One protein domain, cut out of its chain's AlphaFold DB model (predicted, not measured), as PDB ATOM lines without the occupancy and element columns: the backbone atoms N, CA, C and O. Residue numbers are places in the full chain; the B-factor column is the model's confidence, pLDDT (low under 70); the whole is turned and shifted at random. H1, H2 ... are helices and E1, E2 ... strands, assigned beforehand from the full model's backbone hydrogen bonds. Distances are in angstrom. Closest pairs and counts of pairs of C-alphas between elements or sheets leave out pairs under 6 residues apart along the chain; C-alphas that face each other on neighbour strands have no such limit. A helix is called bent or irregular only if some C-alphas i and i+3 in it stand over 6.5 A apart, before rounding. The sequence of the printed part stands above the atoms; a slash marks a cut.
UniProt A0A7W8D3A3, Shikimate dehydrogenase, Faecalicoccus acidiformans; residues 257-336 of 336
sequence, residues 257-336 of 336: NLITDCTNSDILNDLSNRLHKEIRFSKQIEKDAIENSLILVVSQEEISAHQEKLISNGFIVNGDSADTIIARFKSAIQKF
ATOM      1  N   ASN A 257      14.187 -22.642  15.611       90.94
ATOM      2  CA  ASN A 257      12.913 -22.220  15.047       90.94
ATOM      3  C   ASN A 257      13.083 -21.534  13.696       90.94
ATOM      4  O   ASN A 257      14.039 -20.791  13.475       90.94
ATOM      5  N   LEU A 258      12.123 -21.754  12.799       93.06
ATOM      6  CA  LEU A 258      11.914 -20.901  11.635       93.06
ATOM      7  C   LEU A 258      10.813 -19.911  11.990       93.06
ATOM      8  O   LEU A 258       9.685 -20.320  12.239       93.06
ATOM      9  N   ILE A 259      11.129 -18.622  12.014       92.75
ATOM     10  CA  ILE A 259      10.180 -17.560  12.353       92.75
ATOM     11  C   ILE A 259       9.825 -16.808  11.078       92.75
ATOM     12  O   ILE A 259      10.723 -16.370  10.363       92.75
ATOM     13  N   THR A 260       8.540 -16.659  10.775       92.19
ATOM     14  CA  THR A 260       8.088 -16.004   9.542       92.19
ATOM     15  C   THR A 260       6.801 -15.215   9.760       92.19
ATOM     16  O   THR A 260       5.991 -15.564  10.615       92.19
ATOM     17  N   ASP A 261       6.596 -14.169   8.965       91.06
ATOM     18  CA  ASP A 261       5.339 -13.418   8.882       91.06
ATOM     19  C   ASP A 261       4.383 -13.962   7.804       91.06
ATOM     20  O   ASP A 261       3.263 -13.472   7.646       91.06
ATOM     21  N   CYS A 262       4.793 -14.999   7.066       91.19
ATOM     22  CA  CYS A 262       3.982 -15.610   6.019       91.19
ATOM     23  C   CYS A 262       2.728 -16.285   6.597       91.19
ATOM     24  O   CYS A 262       2.816 -17.289   7.300       91.19
ATOM     25  N   THR A 263       1.544 -15.799   6.215       89.81
ATOM     26  CA  THR A 263       0.247 -16.365   6.635       89.81
ATOM     27  C   THR A 263      -0.434 -17.228   5.566       89.81
ATOM     28  O   THR A 263      -1.556 -17.686   5.775       89.81
ATOM     29  N   ASN A 264       0.195 -17.440   4.403       94.88
ATOM     30  CA  ASN A 264      -0.370 -18.268   3.336       94.88
ATOM     31  C   ASN A 264      -0.345 -19.753   3.741       94.88
ATOM     32  O   ASN A 264       0.725 -20.328   3.946       94.88
ATOM     33  N   SER A 265      -1.522 -20.379   3.824       93.88
ATOM     34  CA  SER A 265      -1.673 -21.763   4.283       93.88
ATOM     35  C   SER A 265      -0.944 -22.784   3.415       93.88
ATOM     36  O   SER A 265      -0.392 -23.740   3.952       93.88
ATOM     37  N   ASP A 266      -0.910 -22.592   2.096       95.88
ATOM     38  CA  ASP A 266      -0.285 -23.545   1.176       95.88
ATOM     39  C   ASP A 266       1.237 -23.526   1.331       95.88
ATOM     40  O   ASP A 266       1.870 -24.579   1.409       95.88
ATOM     41  N   ILE A 267       1.816 -22.329   1.481       96.38
ATOM     42  CA  ILE A 267       3.249 -22.156   1.755       96.38
ATOM     43  C   ILE A 267       3.608 -22.776   3.106       96.38
ATOM     44  O   ILE A 267       4.567 -23.537   3.197       96.38
ATOM     45  N   LEU A 268       2.839 -22.477   4.156       95.25
ATOM     46  CA  LEU A 268       3.098 -23.003   5.498       95.25
ATOM     47  C   LEU A 268       3.004 -24.534   5.544       95.25
ATOM     48  O   LEU A 268       3.861 -25.179   6.148       95.25
ATOM     49  N   ASN A 269       2.011 -25.121   4.872       95.75
ATOM     50  CA  ASN A 269       1.873 -26.572   4.766       95.75
ATOM     51  C   ASN A 269       3.064 -27.204   4.031       95.75
ATOM     52  O   ASN A 269       3.576 -28.229   4.485       95.75
ATOM     53  N   ASP A 270       3.542 -26.593   2.942       96.62
ATOM     54  CA  ASP A 270       4.741 -27.076   2.243       96.62
ATOM     55  C   ASP A 270       5.990 -27.002   3.136       96.62
ATOM     56  O   ASP A 270       6.746 -27.971   3.234       96.62
ATOM     57  N   LEU A 271       6.173 -25.898   3.871       95.38
ATOM     58  CA  LEU A 271       7.264 -25.753   4.841       95.38
ATOM     59  C   LEU A 271       7.219 -26.840   5.918       95.38
ATOM     60  O   LEU A 271       8.234 -27.489   6.168       95.38
ATOM     61  N   SER A 272       6.055 -27.058   6.531       94.56
ATOM     62  CA  SER A 272       5.852 -28.079   7.568       94.56
ATOM     63  C   SER A 272       6.217 -29.473   7.067       94.56
ATOM     64  O   SER A 272       7.004 -30.177   7.701       94.56
ATOM     65  N   ASN A 273       5.733 -29.836   5.877       95.25
ATOM     66  CA  ASN A 273       6.001 -31.136   5.268       95.25
ATOM     67  C   ASN A 273       7.485 -31.340   4.945       95.25
ATOM     68  O   ASN A 273       8.018 -32.423   5.179       95.25
ATOM     69  N   ARG A 274       8.157 -30.314   4.411       94.88
ATOM     70  CA  ARG A 274       9.555 -30.407   3.953       94.88
ATOM     71  C   ARG A 274      10.578 -30.263   5.074       94.88
ATOM     72  O   ARG A 274      11.685 -30.779   4.948       94.88
ATOM     73  N   LEU A 275      10.240 -29.529   6.130       92.25
ATOM     74  CA  LEU A 275      11.101 -29.336   7.299       92.25
ATOM     75  C   LEU A 275      10.789 -30.324   8.424       92.25
ATOM     76  O   LEU A 275      11.575 -30.417   9.361       92.25
ATOM     77  N   HIS A 276       9.665 -31.042   8.335       92.50
ATOM     78  CA  HIS A 276       9.144 -31.908   9.391       92.50
ATOM     79  C   HIS A 276       8.979 -31.167  10.728       92.50
ATOM     80  O   HIS A 276       9.282 -31.703  11.792       92.50
ATOM     81  N   LYS A 277       8.509 -29.914  10.663       91.38
ATOM     82  CA  LYS A 277       8.311 -29.032  11.821       91.38
ATOM     83  C   LYS A 277       6.860 -28.608  11.926       91.38
ATOM     84  O   LYS A 277       6.247 -28.222  10.937       91.38
ATOM     85  N   GLU A 278       6.328 -28.637  13.140       91.31
ATOM     86  CA  GLU A 278       4.965 -28.190  13.400       91.31
ATOM     87  C   GLU A 278       4.840 -26.665  13.248       91.31
ATOM     88  O   GLU A 278       5.738 -25.905  13.619       91.31
ATOM     89  N   ILE A 279       3.700 -26.224  12.711       91.25
ATOM     90  CA  ILE A 279       3.351 -24.809  12.585       91.25
ATOM     91  C   ILE A 279       2.665 -24.339  13.869       91.25
ATOM     92  O   ILE A 279       1.697 -24.949  14.338       91.25
ATOM     93  N   ARG A 280       3.111 -23.204  14.402       89.75
ATOM     94  CA  ARG A 280       2.463 -22.488  15.504       89.75
ATOM     95  C   ARG A 280       2.231 -21.038  15.120       89.75
ATOM     96  O   ARG A 280       3.150 -20.351  14.701       89.75
ATOM     97  N   PHE A 281       1.002 -20.573  15.303       87.19
ATOM     98  CA  PHE A 281       0.653 -19.159  15.203       87.19
ATOM     99  C   PHE A 281       0.688 -18.575  16.611       87.19
ATOM    100  O   PHE A 281      -0.095 -19.014  17.457       87.19
ATOM    101  N   SER A 282       1.576 -17.619  16.871       77.81
ATOM    102  CA  SER A 282       1.696 -17.030  18.205       77.81
ATOM    103  C   SER A 282       1.097 -15.630  18.257       77.81
ATOM    104  O   SER A 282       1.313 -14.827  17.360       77.81
ATOM    105  N   LYS A 283       0.345 -15.357  19.332       65.38
ATOM    106  CA  LYS A 283       0.008 -13.997  19.808       65.38
ATOM    107  C   LYS A 283       0.760 -13.640  21.100       65.38
ATOM    108  O   LYS A 283       0.546 -12.582  21.681       65.38
ATOM    109  N   GLN A 284       1.521 -14.596  21.638       63.53
ATOM    110  CA  GLN A 284       2.226 -14.526  22.916       63.53
ATOM    111  C   GLN A 284       3.620 -15.112  22.702       63.53
ATOM    112  O   GLN A 284       3.923 -16.233  23.111       63.53
ATOM    113  N   ILE A 285       4.460 -14.318  22.036       64.44
ATOM    114  CA  ILE A 285       5.821 -14.666  21.602       64.44
ATOM    115  C   ILE A 285       6.654 -15.304  22.718       64.44
ATOM    116  O   ILE A 285       7.501 -16.153  22.459       64.44
ATOM    117  N   GLU A 286       6.417 -14.908  23.970       58.62
ATOM    118  CA  GLU A 286       7.279 -15.265  25.087       58.62
ATOM    119  C   GLU A 286       7.368 -16.759  25.385       58.62
ATOM    120  O   GLU A 286       8.453 -17.213  25.738       58.62
ATOM    121  N   LYS A 287       6.269 -17.509  25.257       58.97
ATOM    122  CA  LYS A 287       6.238 -18.941  25.589       58.97
ATOM    123  C   LYS A 287       6.583 -19.818  24.383       58.97
ATOM    124  O   LYS A 287       7.280 -20.817  24.524       58.97
ATOM    125  N   ASP A 288       6.139 -19.415  23.195       59.69
ATOM    126  CA  ASP A 288       6.289 -20.224  21.982       59.69
ATOM    127  C   ASP A 288       7.692 -20.122  21.362       59.69
ATOM    128  O   ASP A 288       8.152 -21.072  20.732       59.69
ATOM    129  N   ALA A 289       8.401 -19.002  21.559       59.31
ATOM    130  CA  ALA A 289       9.742 -18.809  21.001       59.31
ATOM    131  C   ALA A 289      10.805 -19.722  21.635       59.31
ATOM    132  O   ALA A 289      11.804 -20.039  20.990       59.31
ATOM    133  N   ILE A 290      10.600 -20.143  22.885       57.44
ATOM    134  CA  ILE A 290      11.652 -20.757  23.705       57.44
ATOM    135  C   ILE A 290      11.619 -22.293  23.644       57.44
ATOM    136  O   ILE A 290      12.653 -22.923  23.837       57.44
ATOM    137  N   GLU A 291      10.473 -22.920  23.357       62.09
ATOM    138  CA  GLU A 291      10.263 -24.289  23.857       62.09
ATOM    139  C   GLU A 291      10.254 -25.434  22.846       62.09
ATOM    140  O   GLU A 291      10.343 -26.584  23.264       62.09
ATOM    141  N   ASN A 292      10.189 -25.202  21.538       68.50
ATOM    142  CA  ASN A 292      10.082 -26.311  20.583       68.50
ATOM    143  C   ASN A 292      10.641 -25.912  19.225       68.50
ATOM    144  O   ASN A 292      10.351 -24.798  18.812       68.50
ATOM    145  N   SER A 293      11.329 -26.826  18.527       84.38
ATOM    146  CA  SER A 293      11.754 -26.680  17.126       84.38
ATOM    147  C   SER A 293      10.554 -26.586  16.176       84.38
ATOM    148  O   SER A 293      10.014 -27.603  15.734       84.38
ATOM    149  N   LEU A 294      10.126 -25.371  15.845       90.00
ATOM    150  CA  LEU A 294       8.862 -25.102  15.155       90.00
ATOM    151  C   LEU A 294       9.021 -24.199  13.929       90.00
ATOM    152  O   LEU A 294      10.050 -23.554  13.717       90.00
ATOM    153  N   ILE A 295       7.944 -24.125  13.149       91.56
ATOM    154  CA  ILE A 295       7.642 -22.990  12.276       91.56
ATOM    155  C   ILE A 295       6.743 -22.042  13.073       91.56
ATOM    156  O   ILE A 295       5.572 -22.340  13.309       91.56
ATOM    157  N   LEU A 296       7.291 -20.913  13.509       91.06
ATOM    158  CA  LEU A 296       6.594 -19.908  14.300       91.06
ATOM    159  C   LEU A 296       6.119 -18.766  13.395       91.06
ATOM    160  O   LEU A 296       6.924 -18.010  12.851       91.06
ATOM    161  N   VAL A 297       4.804 -18.641  13.241       91.00
ATOM    162  CA  VAL A 297       4.165 -17.571  12.472       91.00
ATOM    163  C   VAL A 297       3.827 -16.415  13.407       91.00
ATOM    164  O   VAL A 297       3.054 -16.592  14.354       91.00
ATOM    165  N   VAL A 298       4.422 -15.251  13.142       89.38
ATOM    166  CA  VAL A 298       4.394 -14.058  14.007       89.38
ATOM    167  C   VAL A 298       4.169 -12.816  13.151       89.38
ATOM    168  O   VAL A 298       4.681 -12.738  12.036       89.38
ATOM    169  N   SER A 299       3.422 -11.826  13.641       88.75
ATOM    170  CA  SER A 299       3.237 -10.582  12.883       88.75
ATOM    171  C   SER A 299       4.538  -9.770  12.772       88.75
ATOM    172  O   SER A 299       5.428  -9.852  13.618       88.75
ATOM    173  N   GLN A 300       4.656  -8.928  11.742       88.75
ATOM    174  CA  GLN A 300       5.849  -8.092  11.552       88.75
ATOM    175  C   GLN A 300       6.058  -7.078  12.699       88.75
ATOM    176  O   GLN A 300       7.196  -6.754  13.050       88.75
ATOM    177  N   GLU A 301       4.970  -6.591  13.303       88.44
ATOM    178  CA  GLU A 301       5.005  -5.716  14.484       88.44
ATOM    179  C   GLU A 301       5.620  -6.441  15.686       88.44
ATOM    180  O   GLU A 301       6.521  -5.924  16.344       88.44
ATOM    181  N   GLU A 302       5.192  -7.678  15.918       87.81
ATOM    182  CA  GLU A 302       5.695  -8.551  16.976       87.81
ATOM    183  C   GLU A 302       7.165  -8.942  16.772       87.81
ATOM    184  O   GLU A 302       7.951  -8.889  17.722       87.81
ATOM    185  N   ILE A 303       7.562  -9.262  15.534       88.06
ATOM    186  CA  ILE A 303       8.970  -9.490  15.175       88.06
ATOM    187  C   ILE A 303       9.815  -8.272  15.555       88.06
ATOM    188  O   ILE A 303      10.881  -8.421  16.148       88.06
ATOM    189  N   SER A 304       9.325  -7.071  15.244       88.19
ATOM    190  CA  SER A 304      10.038  -5.821  15.522       88.19
ATOM    191  C   SER A 304      10.126  -5.527  17.023       88.19
ATOM    192  O   SER A 304      11.157  -5.058  17.498       88.19
ATOM    193  N   ALA A 305       9.068  -5.819  17.782       87.19
ATOM    194  CA  ALA A 305       9.009  -5.560  19.220       87.19
ATOM    195  C   ALA A 305       9.827  -6.556  20.063       87.19
ATOM    196  O   ALA A 305      10.303  -6.198  21.140       87.19
ATOM    197  N   HIS A 306      10.004  -7.795  19.589       86.38
ATOM    198  CA  HIS A 306      10.571  -8.896  20.381       86.38
ATOM    199  C   HIS A 306      11.721  -9.632  19.686       86.38
ATOM    200  O   HIS A 306      11.996 -10.797  19.991       86.38
ATOM    201  N   GLN A 307      12.411  -8.956  18.767       86.12
ATOM    202  CA  GLN A 307      13.459  -9.546  17.938       86.12
ATOM    203  C   GLN A 307      14.512 -10.305  18.753       86.12
ATOM    204  O   GLN A 307      14.820 -11.442  18.418       86.12
ATOM    205  N   GLU A 308      15.025  -9.717  19.839       84.19
ATOM    206  CA  GLU A 308      16.060 -10.328  20.690       84.19
ATOM    207  C   GLU A 308      15.624 -11.689  21.265       84.19
ATOM    208  O   GLU A 308      16.376 -12.661  21.230       84.19
ATOM    209  N   LYS A 309      14.371 -11.791  21.723       83.44
ATOM    210  CA  LYS A 309      13.817 -13.032  22.281       83.44
ATOM    211  C   LYS A 309      13.595 -14.090  21.202       83.44
ATOM    212  O   LYS A 309      13.849 -15.268  21.425       83.44
ATOM    213  N   LEU A 310      13.146 -13.659  20.026       87.12
ATOM    214  CA  LEU A 310      12.903 -14.522  18.873       87.12
ATOM    215  C   LEU A 310      14.200 -15.129  18.319       87.12
ATOM    216  O   LEU A 310      14.234 -16.320  18.011       87.12
ATOM    217  N   ILE A 311      15.277 -14.341  18.231       87.75
ATOM    218  CA  ILE A 311      16.567 -14.827  17.716       87.75
ATOM    219  C   ILE A 311      17.328 -15.703  18.712       87.75
ATOM    220  O   ILE A 311      18.215 -16.433  18.292       87.75
ATOM    221  N   SER A 312      16.975 -15.682  20.003       87.06
ATOM    222  CA  SER A 312      17.615 -16.538  21.009       87.06
ATOM    223  C   SER A 312      17.531 -18.020  20.630       87.06
ATOM    224  O   SER A 312      18.484 -18.760  20.850       87.06
ATOM    225  N   ASN A 313      16.435 -18.453  19.996       85.19
ATOM    226  CA  ASN A 313      16.215 -19.856  19.636       85.19
ATOM    227  C   ASN A 313      15.724 -20.064  18.188       85.19
ATOM    228  O   ASN A 313      15.125 -21.092  17.866       85.19
ATOM    229  N   GLY A 314      15.926 -19.093  17.294       90.19
ATOM    230  CA  GLY A 314      15.389 -19.186  15.941       90.19
ATOM    231  C   GLY A 314      15.938 -18.189  14.939       90.19
ATOM    232  O   GLY A 314      16.678 -17.264  15.256       90.19
ATOM    233  N   PHE A 315      15.523 -18.386  13.693       92.75
ATOM    234  CA  PHE A 315      15.898 -17.561  12.556       92.75
ATOM    235  C   PHE A 315      14.661 -16.891  11.970       92.75
ATOM    236  O   PHE A 315      13.734 -17.564  11.520       92.75
ATOM    237  N   ILE A 316      14.673 -15.561  11.938       92.44
ATOM    238  CA  ILE A 316      13.629 -14.761  11.294       92.44
ATOM    239  C   ILE A 316      13.875 -14.764   9.784       92.44
ATOM    240  O   ILE A 316      14.900 -14.273   9.303       92.44
ATOM    241  N   VAL A 317      12.942 -15.349   9.036       93.19
ATOM    242  CA  VAL A 317      13.027 -15.568   7.596       93.19
ATOM    243  C   VAL A 317      11.683 -15.273   6.931       93.19
ATOM    244  O   VAL A 317      10.700 -15.987   7.117       93.19
ATOM    245  N   ASN A 318      11.674 -14.267   6.058       87.31
ATOM    246  CA  ASN A 318      10.498 -13.907   5.264       87.31
ATOM    247  C   ASN A 318      10.676 -14.367   3.810       87.31
ATOM    248  O   ASN A 318      11.807 -14.471   3.320       87.31
ATOM    249  N   GLY A 319       9.577 -14.617   3.100       88.94
ATOM    250  CA  GLY A 319       9.592 -15.011   1.691       88.94
ATOM    251  C   GLY A 319       8.193 -15.218   1.117       88.94
ATOM    252  O   GLY A 319       7.216 -15.322   1.847       88.94
ATOM    253  N   ASP A 320       8.122 -15.260  -0.209       90.44
ATOM    254  CA  ASP A 320       6.901 -15.387  -1.013       90.44
ATOM    255  C   ASP A 320       6.606 -16.828  -1.463       90.44
ATOM    256  O   ASP A 320       5.562 -17.101  -2.050       90.44
ATOM    257  N   SER A 321       7.522 -17.758  -1.186       94.69
ATOM    258  CA  SER A 321       7.387 -19.184  -1.469       94.69
ATOM    259  C   SER A 321       8.132 -20.019  -0.428       94.69
ATOM    260  O   SER A 321       9.063 -19.542   0.233       94.69
ATOM    261  N   ALA A 322       7.759 -21.294  -0.312       94.50
ATOM    262  CA  ALA A 322       8.441 -22.231   0.573       94.50
ATOM    263  C   ALA A 322       9.910 -22.443   0.170       94.50
ATOM    264  O   ALA A 322      10.777 -22.524   1.039       94.50
ATOM    265  N   ASP A 323      10.219 -22.446  -1.131       95.62
ATOM    266  CA  ASP A 323      11.597 -22.542  -1.626       95.62
ATOM    267  C   ASP A 323      12.446 -21.350  -1.179       95.62
ATOM    268  O   ASP A 323      13.542 -21.543  -0.643       95.62
ATOM    269  N   THR A 324      11.926 -20.127  -1.333       95.94
ATOM    270  CA  THR A 324      12.602 -18.904  -0.880       95.94
ATOM    271  C   THR A 324      12.883 -18.964   0.622       95.94
ATOM    272  O   THR A 324      14.002 -18.685   1.061       95.94
ATOM    273  N   ILE A 325      11.879 -19.343   1.416       95.25
ATOM    274  CA  ILE A 325      11.977 -19.398   2.878       95.25
ATOM    275  C   ILE A 325      12.983 -20.474   3.318       95.25
ATOM    276  O   ILE A 325      13.886 -20.185   4.103       95.25
ATOM    277  N   ILE A 326      12.908 -21.691   2.770       94.81
ATOM    278  CA  ILE A 326      13.837 -22.782   3.110       94.81
ATOM    279  C   ILE A 326      15.271 -22.424   2.712       94.81
ATOM    280  O   ILE A 326      16.200 -22.667   3.484       94.81
ATOM    281  N   ALA A 327      15.471 -21.841   1.528       94.62
ATOM    282  CA  ALA A 327      16.796 -21.433   1.071       94.62
ATOM    283  C   ALA A 327      17.411 -20.379   2.002       94.62
ATOM    284  O   ALA A 327      18.575 -20.496   2.387       94.62
ATOM    285  N   ARG A 328      16.622 -19.383   2.422       95.56
ATOM    286  CA  ARG A 328      17.062 -18.354   3.375       95.56
ATOM    287  C   ARG A 328      17.342 -18.929   4.761       95.56
ATOM    288  O   ARG A 328      18.357 -18.570   5.348       95.56
ATOM    289  N   PHE A 329      16.511 -19.849   5.248       94.44
ATOM    290  CA  PHE A 329      16.730 -20.535   6.523       94.44
ATOM    291  C   PHE A 329      18.045 -21.325   6.519       94.44
ATOM    292  O   PHE A 329      18.900 -21.123   7.381       94.44
ATOM    293  N   LYS A 330      18.275 -22.140   5.481       93.44
ATOM    294  CA  LYS A 330      19.539 -22.873   5.299       93.44
ATOM    295  C   LYS A 330      20.737 -21.934   5.159       93.44
ATOM    296  O   LYS A 330      21.781 -22.187   5.750       93.44
ATOM    297  N   SER A 331      20.587 -20.842   4.409       94.12
ATOM    298  CA  SER A 331      21.642 -19.839   4.251       94.12
ATOM    299  C   SER A 331      21.971 -19.133   5.568       94.12
ATOM    300  O   SER A 331      23.138 -18.852   5.815       94.12
ATOM    301  N   ALA A 332      20.980 -18.870   6.426       92.88
ATOM    302  CA  ALA A 332      21.209 -18.275   7.738       92.88
ATOM    303  C   ALA A 332      22.029 -19.205   8.644       92.88
ATOM    304  O   ALA A 332      22.992 -18.748   9.253       92.88
ATOM    305  N   ILE A 333      21.722 -20.504   8.649       92.25
ATOM    306  CA  ILE A 333      22.475 -21.520   9.402       92.25
ATOM    307  C   ILE A 333      23.907 -21.673   8.877       92.25
ATOM    308  O   ILE A 333      24.836 -21.814   9.659       92.25
ATOM    309  N   GLN A 334      24.117 -21.594   7.559       90.12
ATOM    310  CA  GLN A 334      25.455 -21.688   6.957       90.12
ATOM    311  C   GLN A 334      26.410 -20.552   7.350       90.12
ATOM    312  O   GLN A 334      27.609 -20.671   7.106       90.12
ATOM    313  N   LYS A 335      25.899 -19.448   7.910       87.12
ATOM    314  CA  LYS A 335      26.732 -18.341   8.403       87.12
ATOM    315  C   LYS A 335      27.399 -18.641   9.749       87.12
ATOM    316  O   LYS A 335      28.251 -17.856  10.153       87.12
ATOM    317  N   PHE A 336      27.000 -19.725  10.411       81.50
ATOM    318  CA  PHE A 336      27.617 -20.238  11.629       81.50
ATOM    319  C   PHE A 336      28.579 -21.394  11.293       81.50
ATOM    320  O   PHE A 336      29.598 -21.542  11.998       81.50
TER     321      PHE A 336
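AT A GLANCE: This is residues 257 to 336 of the 336 residues of the protein "Shikimate dehydrogenase" of Faecalicoccus acidiformans (UniProt A0A7W8D3A3). A small parallel sheet of four short strands forms the core, with helices on both faces: H1 and H5 cover one face, and H2 covers the other. The short helices H3 and H4 follow each other closely and graze the sheet, and H4 also packs on H2. The printed part has 80 residues, with five named helices and four named strands in the order E1 H1 E2 H2 E3 H3 H4 E4 H5; the sheet's order is E2 E3 E1 E4, and the class is mixed, helices and strands. The whole is compact and rounded, with a radius of gyration of the C-alphas of 11.4 A and spans of 29 by 27 by 21 A.

IN THESE COORDINATES: E1, residues 257 to 260, begins at C-alpha 257 (12.913, -22.220, 15.047) and is 9.6 A long. H1, residues 265 to 275, is 15.2 A long, and E2 is residues 279 to 281. H2, residues 285 to 291, is 10.8 A long; it is neither bent nor irregular, but only just: C-alphas 287 and 290 are 6.0 A apart. E3 is residues 295 to 297, H3 residues 300 to 305, H4 residues 307 to 311 and E4 residues 314 to 316. H5, residues 322 to 333, is 16.6 A long and ends at C-alpha 333 (22.475, -21.520, 9.402).

HOW THE PARTS SIT: E1 and E4 are parallel at 18 degrees, with N 315 and O 257 2.8 A apart. E3 and E1 are parallel at 32 degrees, with N 296 and O 258 2.8 A apart. E2 and E3 are parallel at 22 degrees, with N 280 and O 295 2.8 A apart. These N and O pairs are within hydrogen-bond range. E2, H2, E3 is a strand-helix-strand unit, two parallel neighbour strands with a helix between; E1, H1, E2 and E3, H3 H4, E4 are split units, with another strand between their two strands in the sheet. The three crossovers are right-handed. H1 runs along E3 at a height over the sheet of 9.1 A. H5 is on the same face, over E1 and E4, at a height of 9.9 A. With residues 322 to 326 alone H5 touches H1, at a steep tilt of 45 degrees; the closest C-alphas, of Ile 267 and Ala 322, are 5.3 A apart. H2 is on the opposite face, over E3, at a height of 9.3 A. H2 touches H4, the closest C-alphas being those of Ala 289 and Leu 310, 5.7 A apart. H3, only just on the sheet with 5 pairs of C-alphas within 10 A, only grazes it. In H1, H3, H4 and H5 every O i to N i+4 pair is within hydrogen-bond range; in H2 1 of 3 is, and 0 of 4 O i to N i+3 pairs.

THE WHOLE: The two C-alphas farthest apart, of Ser 265 and Phe 336, are 30.2 A apart. The printed part has no cut, and its links between named elements are tight. Its mean pLDDT is 87.3; residues 283 to 292, of which 285 to 291 belong to H2, are under 70.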